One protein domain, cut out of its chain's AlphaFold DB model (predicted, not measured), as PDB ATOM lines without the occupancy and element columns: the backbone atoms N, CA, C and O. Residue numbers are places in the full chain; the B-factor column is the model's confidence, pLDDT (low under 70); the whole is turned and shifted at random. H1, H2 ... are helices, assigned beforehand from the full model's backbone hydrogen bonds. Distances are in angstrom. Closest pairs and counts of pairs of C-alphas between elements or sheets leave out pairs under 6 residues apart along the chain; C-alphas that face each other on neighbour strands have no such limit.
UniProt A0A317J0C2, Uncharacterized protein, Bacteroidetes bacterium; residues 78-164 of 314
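What this domain is: This is residues 78 to 164 of the 314 residues of an uncharacterized protein of Bacteroidetes bacterium (UniProt A0A317J0C2). H4 is the core of a cluster of helices, with H2, H3 and H5 packed on it; H1 makes one end of the long axis, loop residues 121 to 133 the other. The printed part has 87 residues and five named helices, H1 to H5, with no named strand. It is all helix and compact, with a radius of gyration of the C-alphas of 13.2 A and spans of 43 by 30 by 17 A.

How they stand to each other: Start at H1, residues 78 to 90: its residues 85 to 89 alone touch H2, residues 96 to 103, the closest C-alphas being Leu 89 and Ala 98, 5.4 A. The hub H4, residues 134 to 145, touches H2 with closest C-alphas Leu 102 and Gly 143, 5.1 A. H4 forms helical hairpins with H3, residues 109 to 120 (closest C-alphas Ala 119 and Ala 140, 4.9 A), and H5, residues 150 to 163 (Leu 141 and Ile 156, 6.2 A). O i to N i+4 pairs are within hydrogen-bond range throughout H1, 2 of 4 in H2, 6 of 8 in H3, 7 of 8 in H4, 8 of 10 in H5.

Where its parts are: Find C-alpha 78 at (24.380, 16.710, -98.934), where H1 begins, 17.9 A long. H5 runs 20.8 A to C-alpha 163 at (26.253, -16.828, -110.243).

The domain as a whole: The printed part has no cut, the link H3 to H4 is long, and no printed residue is under 70 in pLDDT.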
ATOM      1  N   SER A  78      24.242  18.052 -99.512       89.00
ATOM      2  CA  SER A  78      24.380  16.710 -98.934       89.00
ATOM      3  C   SER A  78      23.160  16.306 -98.101       89.00
ATOM      4  O   SER A  78      22.857  15.122 -98.004       89.00
ATOM      5  N   GLN A  79      22.433  17.264 -97.513       91.31
ATOM      6  CA  GLN A  79      21.219  16.979 -96.743       91.31
ATOM      7  C   GLN A  79      20.108  16.417 -97.641       91.31
ATOM      8  O   GLN A  79      19.512  15.393 -97.302       91.31
ATOM      9  N   SER A  80      19.859  17.044 -98.795       89.94
ATOM     10  CA  SER A  80      18.858  16.581 -99.768       89.94
ATOM     11  C   SER A  80      19.224  15.219-100.356       89.94
ATOM     12  O   SER A  80      18.360  14.345-100.475       89.94
ATOM     13  N   LEU A  81      20.511  15.011-100.656       91.56
ATOM     14  CA  LEU A  81      21.014  13.715-101.101       91.56
ATOM     15  C   LEU A  81      20.790  12.642-100.028       91.56
ATOM     16  O   LEU A  81      20.159  11.628-100.302       91.56
ATOM     17  N   ASN A  82      21.220  12.885 -98.788       92.56
ATOM     18  CA  ASN A  82      21.088  11.922 -97.692       92.56
ATOM     19  C   ASN A  82      19.627  11.562 -97.394       92.56
ATOM     20  O   ASN A  82      19.323  10.391 -97.173       92.56
ATOM     21  N   LYS A  83      18.716  12.544 -97.436       92.81
ATOM     22  CA  LYS A  83      17.272  12.307 -97.292       92.81
ATOM     23  C   LYS A  83      16.739  11.404 -98.405       92.81
ATOM     24  O   LYS A  83      15.931  10.514 -98.148       92.81
ATOM     25  N   THR A  84      17.208  11.604 -99.633       94.69
ATOM     26  CA  THR A  84      16.805  10.761-100.763       94.69
ATOM     27  C   THR A  84      17.385   9.361-100.654       94.69
ATOM     28  O   THR A  84      16.653   8.401-100.857       94.69
ATOM     29  N   ILE A  85      18.659   9.224-100.284       94.94
ATOM     30  CA  ILE A  85      19.292   7.923-100.037       94.94
ATOM     31  C   ILE A  85      18.489   7.140 -99.000       94.94
ATOM     32  O   ILE A  85      18.179   5.974 -99.217       94.94
ATOM     33  N   GLU A  86      18.102   7.783 -97.898       95.31
ATOM     34  CA  GLU A  86      17.282   7.152 -96.868       95.31
ATOM     35  C   GLU A  86      15.944   6.652 -97.425       95.31
ATOM     36  O   GLU A  86      15.593   5.492 -97.211       95.31
ATOM     37  N   LEU A  87      15.224   7.474 -98.193       95.88
ATOM     38  CA  LEU A  87      13.962   7.072 -98.822       95.88
ATOM     39  C   LEU A  87      14.147   5.937 -99.835       95.88
ATOM     40  O   LEU A  87      13.378   4.975 -99.841       95.88
ATOM     41  N   VAL A  88      15.164   6.036-100.688       96.12
ATOM     42  CA  VAL A  88      15.427   5.058-101.744       96.12
ATOM     43  C   VAL A  88      15.823   3.708-101.150       96.12
ATOM     44  O   VAL A  88      15.320   2.679-101.593       96.12
ATOM     45  N   LEU A  89      16.637   3.697-100.097       96.19
ATOM     46  CA  LEU A  89      16.989   2.471 -99.390       96.19
ATOM     47  C   LEU A  89      15.793   1.898 -98.616       96.19
ATOM     48  O   LEU A  89      15.517   0.708 -98.704       96.19
ATOM     49  N   THR A  90      15.055   2.710 -97.861       95.00
ATOM     50  CA  THR A  90      14.039   2.179 -96.929       95.00
ATOM     51  C   THR A  90      12.679   1.897 -97.564       95.00
ATOM     52  O   THR A  90      11.982   0.992 -97.113       95.00
ATOM     53  N   LYS A  91      12.290   2.645 -98.603       95.75
ATOM     54  CA  LYS A  91      10.953   2.572 -99.214       95.75
ATOM     55  C   LYS A  91      10.983   2.159-100.684       95.75
ATOM     56  O   LYS A  91      10.106   1.420-101.119       95.75
ATOM     57  N   TYR A  92      11.988   2.600-101.436       95.81
ATOM     58  CA  TYR A  92      12.070   2.382-102.885       95.81
ATOM     59  C   TYR A  92      13.206   1.423-103.277       95.81
ATOM     60  O   TYR A  92      13.822   1.560-104.331       95.81
ATOM     61  N   ASN A  93      13.465   0.401-102.449       92.88
ATOM     62  CA  ASN A  93      14.573  -0.552-102.630       92.88
ATOM     63  C   ASN A  93      14.414  -1.516-103.823       92.88
ATOM     64  O   ASN A  93      15.160  -2.490-103.955       92.88
ATOM     65  N   TYR A  94      13.401  -1.304-104.660       90.44
ATOM     66  CA  TYR A  94      13.225  -1.965-105.947       90.44
ATOM     67  C   TYR A  94      13.880  -1.185-107.098       90.44
ATOM     68  O   TYR A  94      14.067  -1.762-108.165       90.44
ATOM     69  N   LEU A  95      14.223   0.092-106.887       92.88
ATOM     70  CA  LEU A  95      14.922   0.930-107.862       92.88
ATOM     71  C   LEU A  95      16.382   0.510-107.985       92.88
ATOM     72  O   LEU A  95      17.031   0.219-106.976       92.88
ATOM     73  N   ARG A  96      16.936   0.563-109.200       91.81
ATOM     74  CA  ARG A  96      18.361   0.268-109.434       91.81
ATOM     75  C   ARG A  96      19.257   1.231-108.654       91.81
ATOM     76  O   ARG A  96      20.293   0.838-108.127       91.81
ATOM     77  N   SER A  97      18.825   2.478-108.515       93.12
ATOM     78  CA  SER A  97      19.513   3.530-107.770       93.12
ATOM     79  C   SER A  97      19.723   3.178-106.298       93.12
ATOM     80  O   SER A  97      20.728   3.589-105.726       93.12
ATOM     81  N   ALA A  98      18.836   2.374-105.692       95.50
ATOM     82  CA  ALA A  98      19.012   1.864-104.328       95.50
ATOM     83  C   ALA A  98      20.204   0.910-104.202       95.50
ATOM     84  O   ALA A  98      20.791   0.784-103.132       95.50
ATOM     85  N   TYR A  99      20.563   0.244-105.296       95.50
ATOM     86  CA  TYR A  99      21.673  -0.691-105.362       95.50
ATOM     87  C   TYR A  99      22.972   0.024-105.709       95.50
ATOM     88  O   TYR A  99      23.943  -0.086-104.968       95.50
ATOM     89  N   THR A 100      22.993   0.808-106.788       93.75
ATOM     90  CA  THR A 100      24.230   1.451-107.263       93.75
ATOM     91  C   THR A 100      24.825   2.406-106.231       93.75
ATOM     92  O   THR A 100      26.045   2.454-106.081       93.75
ATOM     93  N   ILE A 101      23.980   3.090-105.451       94.00
ATOM     94  CA  ILE A 101      24.418   4.019-104.401       94.00
ATOM     95  C   ILE A 101      25.224   3.335-103.281       94.00
ATOM     96  O   ILE A 101      26.001   3.986-102.583       94.00
ATOM     97  N   LEU A 102      25.108   2.008-103.129       96.25
ATOM     98  CA  LEU A 102      25.877   1.229-102.149       96.25
ATOM     99  C   LEU A 102      27.383   1.209-102.452       96.25
ATOM    100  O   LEU A 102      28.182   0.947-101.544       96.25
ATOM    101  N   LEU A 103      27.798   1.513-103.689       93.81
ATOM    102  CA  LEU A 103      29.216   1.709-104.011       93.81
ATOM    103  C   LEU A 103      29.788   2.965-103.356       93.81
ATOM    104  O   LEU A 103      30.922   2.932-102.877       93.81
ATOM    105  N   GLU A 104      28.986   4.018-103.253       91.81
ATOM    106  CA  GLU A 104      29.455   5.355-102.894       91.81
ATOM    107  C   GLU A 104      29.309   5.642-101.396       91.81
ATOM    108  O   GLU A 104      30.178   6.256-100.780       91.81
ATOM    109  N   ILE A 105      28.246   5.143-100.758       93.38
ATOM    110  CA  ILE A 105      27.994   5.461 -99.347       93.38
ATOM    111  C   ILE A 105      28.907   4.681 -98.393       93.38
ATOM    112  O   ILE A 105      29.227   3.505 -98.606       93.38
ATOM    113  N   ALA A 106      29.294   5.325 -97.292       94.94
ATOM    114  CA  ALA A 106      29.932   4.650 -96.166       94.94
ATOM    115  C   ALA A 106      28.943   3.676 -95.485       94.94
ATOM    116  O   ALA A 106      27.743   3.973 -95.432       94.94
ATOM    117  N   PRO A 107      29.413   2.533 -94.945       95.38
ATOM    118  CA  PRO A 107      28.545   1.603 -94.230       95.38
ATOM    119  C   PRO A 107      27.952   2.279 -92.989       95.38
ATOM    120  O   PRO A 107      28.673   2.822 -92.155       95.38
ATOM    121  N   GLN A 108      26.627   2.231 -92.864       96.31
ATOM    122  CA  GLN A 108      25.893   2.728 -91.699       96.31
ATOM    123  C   GLN A 108      25.079   1.583 -91.105       96.31
ATOM    124  O   GLN A 108      24.270   0.975 -91.808       96.31
ATOM    125  N   GLU A 109      25.254   1.308 -89.811       97.00
ATOM    126  CA  GLU A 109      24.650   0.137 -89.152       97.00
ATOM    127  C   GLU A 109      23.120   0.105 -89.279       97.00
ATOM    128  O   GLU A 109      22.542  -0.962 -89.469       97.00
ATOM    129  N   LYS A 110      22.458   1.273 -89.301       96.56
ATOM    130  CA  LYS A 110      21.002   1.372 -89.507       96.56
ATOM    131  C   LYS A 110      20.508   0.746 -90.819       96.56
ATOM    132  O   LYS A 110      19.351   0.346 -90.896       96.56
ATOM    133  N   TYR A 111      21.367   0.638 -91.835       97.06
ATOM    134  CA  TYR A 111      21.037   0.030 -93.127       97.06
ATOM    135  C   TYR A 111      21.506  -1.421 -93.252       97.06
ATOM    136  O   TYR A 111      21.194  -2.060 -94.252       97.06
ATOM    137  N   TYR A 112      22.228  -1.968 -92.267       98.00
ATOM    138  CA  TYR A 112      22.827  -3.301 -92.366       98.00
ATOM    139  C   TYR A 112      21.792  -4.388 -92.690       98.00
ATOM    140  O   TYR A 112      21.929  -5.100 -93.686       98.00
ATOM    141  N   SER A 113      20.724  -4.485 -91.890       97.31
ATOM    142  CA  SER A 113      19.676  -5.499 -92.074       97.31
ATOM    143  C   SER A 113      18.983  -5.378 -93.432       97.31
ATOM    144  O   SER A 113      18.733  -6.385 -94.088       97.31
ATOM    145  N   LEU A 114      18.737  -4.147 -93.878       97.50
ATOM    146  CA  LEU A 114      18.126  -3.852 -95.169       97.50
ATOM    147  C   LEU A 114      19.043  -4.249 -96.337       97.50
ATOM    148  O   LEU A 114      18.599  -4.909 -97.267       97.50
ATOM    149  N   ILE A 115      20.331  -3.896 -96.291       98.06
ATOM    150  CA  ILE A 115      21.302  -4.267 -97.334       98.06
ATOM    151  C   ILE A 115      21.457  -5.792 -97.394       98.06
ATOM    152  O   ILE A 115      21.506  -6.379 -98.478       98.06
ATOM    153  N   LYS A 116      21.461  -6.459 -96.235       98.06
ATOM    154  CA  LYS A 116      21.474  -7.922 -96.155       98.06
ATOM    155  C   LYS A 116      20.221  -8.535 -96.776       98.06
ATOM    156  O   LYS A 116      20.332  -9.504 -97.529       98.06
ATOM    157  N   GLU A 117      19.046  -7.962 -96.529       96.69
ATOM    158  CA  GLU A 117      17.803  -8.359 -97.196       96.69
ATOM    159  C   GLU A 117      17.902  -8.147 -98.714       96.69
ATOM    160  O   GLU A 117      17.634  -9.065 -99.485       96.69
ATOM    161  N   MET A 118      18.381  -6.988 -99.172       95.75
ATOM    162  CA  MET A 118      18.573  -6.681-100.595       95.75
ATOM    163  C   MET A 118      19.494  -7.686-101.303       95.75
ATOM    164  O   MET A 118      19.253  -8.002-102.472       95.75
ATOM    165  N   ALA A 119      20.512  -8.197-100.603       96.12
ATOM    166  CA  ALA A 119      21.460  -9.191-101.104       96.12
ATOM    167  C   ALA A 119      20.920 -10.634-101.097       96.12
ATOM    168  O   ALA A 119      21.375 -11.475-101.879       96.12
ATOM    169  N   THR A 120      19.975 -10.952-100.207       94.94
ATOM    170  CA  THR A 120      19.547 -12.338 -99.941       94.94
ATOM    171  C   THR A 120      18.110 -12.644-100.342       94.94
ATOM    172  O   THR A 120      17.792 -13.818-100.539       94.94
ATOM    173  N   ARG A 121      17.260 -11.622-100.514       91.81
ATOM    174  CA  ARG A 121      15.843 -11.797-100.840       91.81
ATOM    175  C   ARG A 121      15.657 -12.628-102.112       91.81
ATOM    176  O   ARG A 121      16.399 -12.432-103.082       91.81
ATOM    177  N   PRO A 122      14.662 -13.530-102.148       87.38
ATOM    178  CA  PRO A 122      14.343 -14.276-103.355       87.38
ATOM    179  C   PRO A 122      14.045 -13.332-104.524       87.38
ATOM    180  O   PRO A 122      13.292 -12.368-104.385       87.38
ATOM    181  N   ARG A 123      14.621 -13.620-105.691       85.06
ATOM    182  CA  ARG A 123      14.290 -12.934-106.944       85.06
ATOM    183  C   ARG A 123      13.532 -13.864-107.873       85.06
ATOM    184  O   ARG A 123      13.630 -15.088-107.779       85.06
ATOM    185  N   ARG A 124      12.798 -13.261-108.806       84.12
ATOM    186  CA  ARG A 124      12.153 -13.995-109.892       84.12
ATOM    187  C   ARG A 124      13.222 -14.733-110.701       84.12
ATOM    188  O   ARG A 124      14.278 -14.176-111.006       84.12
ATOM    189  N   LEU A 125      12.930 -15.979-111.043       81.88
ATOM    190  CA  LEU A 125      13.770 -16.763-111.936       81.88
ATOM    191  C   LEU A 125      13.398 -16.473-113.396       81.88
ATOM    192  O   LEU A 125      12.234 -16.203-113.707       81.88
ATOM    193  N   SER A 126      14.385 -16.514-114.285       78.31
ATOM    194  CA  SER A 126      14.155 -16.576-115.726       78.31
ATOM    195  C   SER A 126      13.499 -17.912-116.094       78.31
ATOM    196  O   SER A 126      13.428 -18.829-115.273       78.31
ATOM    197  N   TYR A 127      13.050 -18.037-117.345       76.56
ATOM    198  CA  TYR A 127      12.521 -19.299-117.874       76.56
ATOM    199  C   TYR A 127      13.515 -20.463-117.699       76.56
ATOM    200  O   TYR A 127      13.133 -21.552-117.288       76.56
ATOM    201  N   ASP A 128      14.808 -20.190-117.884       75.12
ATOM    202  CA  ASP A 128      15.897 -21.160-117.719       75.12
ATOM    203  C   ASP A 128      16.336 -21.368-116.253       75.12
ATOM    204  O   ASP A 128      17.379 -21.964-115.984       75.12
ATOM    205  N   GLY A 129      15.578 -20.846-115.282       74.56
ATOM    206  CA  GLY A 129      15.842 -21.026-113.852       74.56
ATOM    207  C   GLY A 129      16.934 -20.121-113.265       74.56
ATOM    208  O   GLY A 129      17.391 -20.368-112.146       74.56
ATOM    209  N   TYR A 130      17.362 -19.067-113.969       73.25
ATOM    210  CA  TYR A 130      18.405 -18.152-113.490       73.25
ATOM    211  C   TYR A 130      17.844 -17.013-112.640       73.25
ATOM    212  O   TYR A 130      16.816 -16.432-112.963       73.25
ATOM    213  N   GLU A 131      18.552 -16.634-111.577       75.62
ATOM    214  CA  GLU A 131      18.162 -15.519-110.705       75.62
ATOM    215  C   GLU A 131      18.227 -14.186-111.471       75.62
ATOM    216  O   GLU A 131      19.309 -13.741-111.846       75.62
ATOM    217  N   MET A 132      17.089 -13.546-111.761       79.69
ATOM    218  CA  MET A 132      17.085 -12.260-112.475       79.69
ATOM    219  C   MET A 132      17.574 -11.118-111.571       79.69
ATOM    220  O   MET A 132      17.387 -11.161-110.357       79.69
ATOM    221  N   GLY A 133      18.202 -10.097-112.171       82.81
ATOM    222  CA  GLY A 133      18.739  -8.940-111.440       82.81
ATOM    223  C   GLY A 133      19.998  -9.236-110.616       82.81
ATOM    224  O   GLY A 133      20.151  -8.708-109.516       82.81
ATOM    225  N   PHE A 134      20.871 -10.136-111.088       88.25
ATOM    226  CA  PHE A 134      22.115 -10.444-110.371       88.25
ATOM    227  C   PHE A 134      23.061  -9.241-110.295       88.25
ATOM    228  O   PHE A 134      23.737  -9.076-109.292       88.25
ATOM    229  N   ASP A 135      23.050  -8.382-111.304       86.25
ATOM    230  CA  ASP A 135      23.762  -7.107-111.319       86.25
ATOM    231  C   ASP A 135      23.389  -6.224-110.117       86.25
ATOM    232  O   ASP A 135      24.274  -5.767-109.401       86.25
ATOM    233  N   ASP A 136      22.098  -6.081-109.802       91.38
ATOM    234  CA  ASP A 136      21.665  -5.386-108.581       91.38
ATOM    235  C   ASP A 136      22.159  -6.112-107.315       91.38
ATOM    236  O   ASP A 136      22.626  -5.491-106.359       91.38
ATOM    237  N   ILE A 137      22.107  -7.449-107.305       93.94
ATOM    238  CA  ILE A 137      22.601  -8.254-106.177       93.94
ATOM    239  C   ILE A 137      24.097  -8.012-105.936       93.94
ATOM    240  O   ILE A 137      24.493  -7.919-104.778       93.94
ATOM    241  N   GLU A 138      24.927  -7.872-106.975       94.69
ATOM    242  CA  GLU A 138      26.363  -7.603-106.816       94.69
ATOM    243  C   GLU A 138      26.624  -6.322-106.017       94.69
ATOM    244  O   GLU A 138      27.448  -6.329-105.101       94.69
ATOM    245  N   TYR A 139      25.878  -5.250-106.296       96.50
ATOM    246  CA  TYR A 139      25.984  -4.009-105.532       96.50
ATOM    247  C   TYR A 139      25.568  -4.190-104.066       96.50
ATOM    248  O   TYR A 139      26.232  -3.671-103.168       96.50
ATOM    249  N   ALA A 140      24.508  -4.962-103.800       97.62
ATOM    250  CA  ALA A 140      24.094  -5.264-102.431       97.62
ATOM    251  C   ALA A 140      25.118  -6.130-101.685       97.62
ATOM    252  O   ALA A 140      25.390  -5.881-100.512       97.62
ATOM    253  N   LEU A 141      25.736  -7.107-102.358       98.25
ATOM    254  CA  LEU A 141      26.825  -7.907-101.790       98.25
ATOM    255  C   LEU A 141      28.041  -7.037-101.464       98.25
ATOM    256  O   LEU A 141      28.622  -7.189-100.392       98.25
ATOM    257  N   TYR A 142      28.395  -6.097-102.344       98.44
ATOM    258  CA  TYR A 142      29.469  -5.136-102.090       98.44
ATOM    259  C   TYR A 142      29.139  -4.235-100.890       98.44
ATOM    260  O   TYR A 142      29.959  -4.082 -99.983       98.44
ATOM    261  N   GLY A 143      27.909  -3.713-100.831       98.00
ATOM    262  CA  GLY A 143      27.403  -2.965 -99.680       98.00
ATOM    263  C   GLY A 143      27.465  -3.767 -98.377       98.00
ATOM    264  O   GLY A 143      27.829  -3.220 -97.340       98.00
ATOM    265  N   LEU A 144      27.176  -5.070 -98.424       98.25
ATOM    266  CA  LEU A 144      27.272  -5.965 -97.269       98.25
ATOM    267  C   LEU A 144      28.732  -6.196 -96.843       98.25
ATOM    268  O   LEU A 144      29.051  -6.130 -95.656       98.25
ATOM    269  N   ALA A 145      29.643  -6.392 -97.800       98.38
ATOM    270  CA  ALA A 145      31.069  -6.596 -97.541       98.38
ATOM    271  C   ALA A 145      31.731  -5.400 -96.833       98.38
ATOM    272  O   ALA A 145      32.622  -5.596 -96.002       98.38
ATOM    273  N   LYS A 146      31.246  -4.170 -97.075       98.31
ATOM    274  CA  LYS A 146      31.710  -2.953 -96.383       98.31
ATOM    275  C   LYS A 146      31.593  -3.026 -94.857       98.31
ATOM    276  O   LYS A 146      32.398  -2.398 -94.172       98.31
ATOM    277  N   PHE A 147      30.653  -3.805 -94.317       98.12
ATOM    278  CA  PHE A 147      30.507  -4.004 -92.869       98.12
ATOM    279  C   PHE A 147      31.542  -4.970 -92.275       98.12
ATOM    280  O   PHE A 147      31.700  -5.014 -91.058       98.12
ATOM    281  N   ARG A 148      32.258  -5.735 -93.115       97.19
ATOM    282  CA  ARG A 148      33.343  -6.657 -92.724       97.19
ATOM    283  C   ARG A 148      32.948  -7.695 -91.663       97.19
ATOM    284  O   ARG A 148      33.790  -8.147 -90.886       97.19
ATOM    285  N   LYS A 149      31.675  -8.094 -91.629       97.38
ATOM    286  CA  LYS A 149      31.182  -9.130 -90.715       97.38
ATOM    287  C   LYS A 149      31.490 -10.520 -91.279       97.38
ATOM    288  O   LYS A 149      31.224 -10.802 -92.447       97.38
ATOM    289  N   LYS A 150      32.077 -11.397 -90.458       95.50
ATOM    290  CA  LYS A 150      32.596 -12.708 -90.903       95.50
ATOM    291  C   LYS A 150      31.491 -13.642 -91.398       95.50
ATOM    292  O   LYS A 150      31.703 -14.424 -92.319       95.50
ATOM    293  N   GLU A 151      30.309 -13.555 -90.806       95.06
ATOM    294  CA  GLU A 151      29.129 -14.331 -91.176       95.06
ATOM    295  C   GLU A 151      28.637 -14.039 -92.602       95.06
ATOM    296  O   GLU A 151      28.076 -14.925 -93.252       95.06
ATOM    297  N   ASP A 152      28.889 -12.835 -93.121       98.00
ATOM    298  CA  ASP A 152      28.428 -12.420 -94.447       98.00
ATOM    299  C   ASP A 152      29.329 -12.946 -95.570       98.00
ATOM    300  O   ASP A 152      28.862 -13.148 -96.692       98.00
ATOM    301  N   VAL A 153      30.588 -13.280 -95.267       97.88
ATOM    302  CA  VAL A 153      31.532 -13.882 -96.226       97.88
ATOM    303  C   VAL A 153      30.957 -15.168 -96.823       97.88
ATOM    304  O   VAL A 153      31.063 -15.403 -98.030       97.88
ATOM    305  N   LYS A 154      30.285 -15.988 -96.003       97.44
ATOM    306  CA  LYS A 154      29.628 -17.217 -96.469       97.44
ATOM    307  C   LYS A 154      28.515 -16.909 -97.476       97.44
ATOM    308  O   LYS A 154      28.465 -17.540 -98.528       97.44
ATOM    309  N   ILE A 155      27.676 -15.915 -97.181       97.31
ATOM    310  CA  ILE A 155      26.575 -15.480 -98.054       97.31
ATOM    311  C   ILE A 155      27.128 -15.005 -99.403       97.31
ATOM    312  O   ILE A 155      26.663 -15.442-100.459       97.31
ATOM    313  N   ILE A 156      28.156 -14.152 -99.369       98.44
ATOM    314  CA  ILE A 156      28.802 -13.601-100.566       98.44
ATOM    315  C   ILE A 156      29.413 -14.722-101.410       98.44
ATOM    316  O   ILE A 156      29.133 -14.825-102.608       98.44
ATOM    317  N   LYS A 157      30.179 -15.620-100.780       98.06
ATOM    318  CA  LYS A 157      30.786 -16.779-101.447       98.06
ATOM    319  C   LYS A 157      29.734 -17.634-102.154       98.06
ATOM    320  O   LYS A 157      29.912 -17.982-103.320       98.06
ATOM    321  N   GLU A 158      28.653 -17.995-101.467       96.56
ATOM    322  CA  GLU A 158      27.604 -18.854-102.023       96.56
ATOM    323  C   GLU A 158      26.902 -18.195-103.217       96.56
ATOM    324  O   GLU A 158      26.711 -18.839-104.256       96.56
ATOM    325  N   LYS A 159      26.594 -16.894-103.122       95.69
ATOM    326  CA  LYS A 159      26.012 -16.130-104.234       95.69
ATOM    327  C   LYS A 159      26.946 -16.076-105.442       95.69
ATOM    328  O   LYS A 159      26.483 -16.328-106.558       95.69
ATOM    329  N   PHE A 160      28.242 -15.834-105.241       95.81
ATOM    330  CA  PHE A 160      29.226 -15.849-106.326       95.81
ATOM    331  C   PHE A 160      29.424 -17.238-106.929       95.81
ATOM    332  O   PHE A 160      29.473 -17.372-108.146       95.81
ATOM    333  N   LEU A 161      29.462 -18.306-106.132       95.62
ATOM    334  CA  LEU A 161      29.571 -19.664-106.674       95.62
ATOM    335  C   LEU A 161      28.351 -20.063-107.509       95.62
ATOM    336  O   LEU A 161      28.512 -20.775-108.508       95.62
ATOM    337  N   LYS A 162      27.151 -19.612-107.126       92.25
ATOM    338  CA  LYS A 162      25.912 -19.843-107.881       92.25
ATOM    339  C   LYS A 162      25.876 -19.032-109.180       92.25
ATOM    340  O   LYS A 162      25.474 -19.562-110.209       92.25
ATOM    341  N   ASN A 163      26.359 -17.791-109.144       90.19
ATOM    342  CA  ASN A 163      26.253 -16.828-110.243       90.19
ATOM    343  C   ASN A 163      27.600 -16.485-110.901       90.19
ATOM    344  O   ASN A 163      27.726 -15.450-111.550       90.19
ATOM    345  N   TYR A 164      28.603 -17.364-110.796       89.94
ATOM    346  CA  TYR A 164      29.979 -17.113-111.266       89.94
ATOM    347  C   TYR A 164      30.065 -16.676-112.735       89.94
ATOM    348  O   TYR A 164      31.038 -16.078-113.173       89.94
TER     349      TYR A 164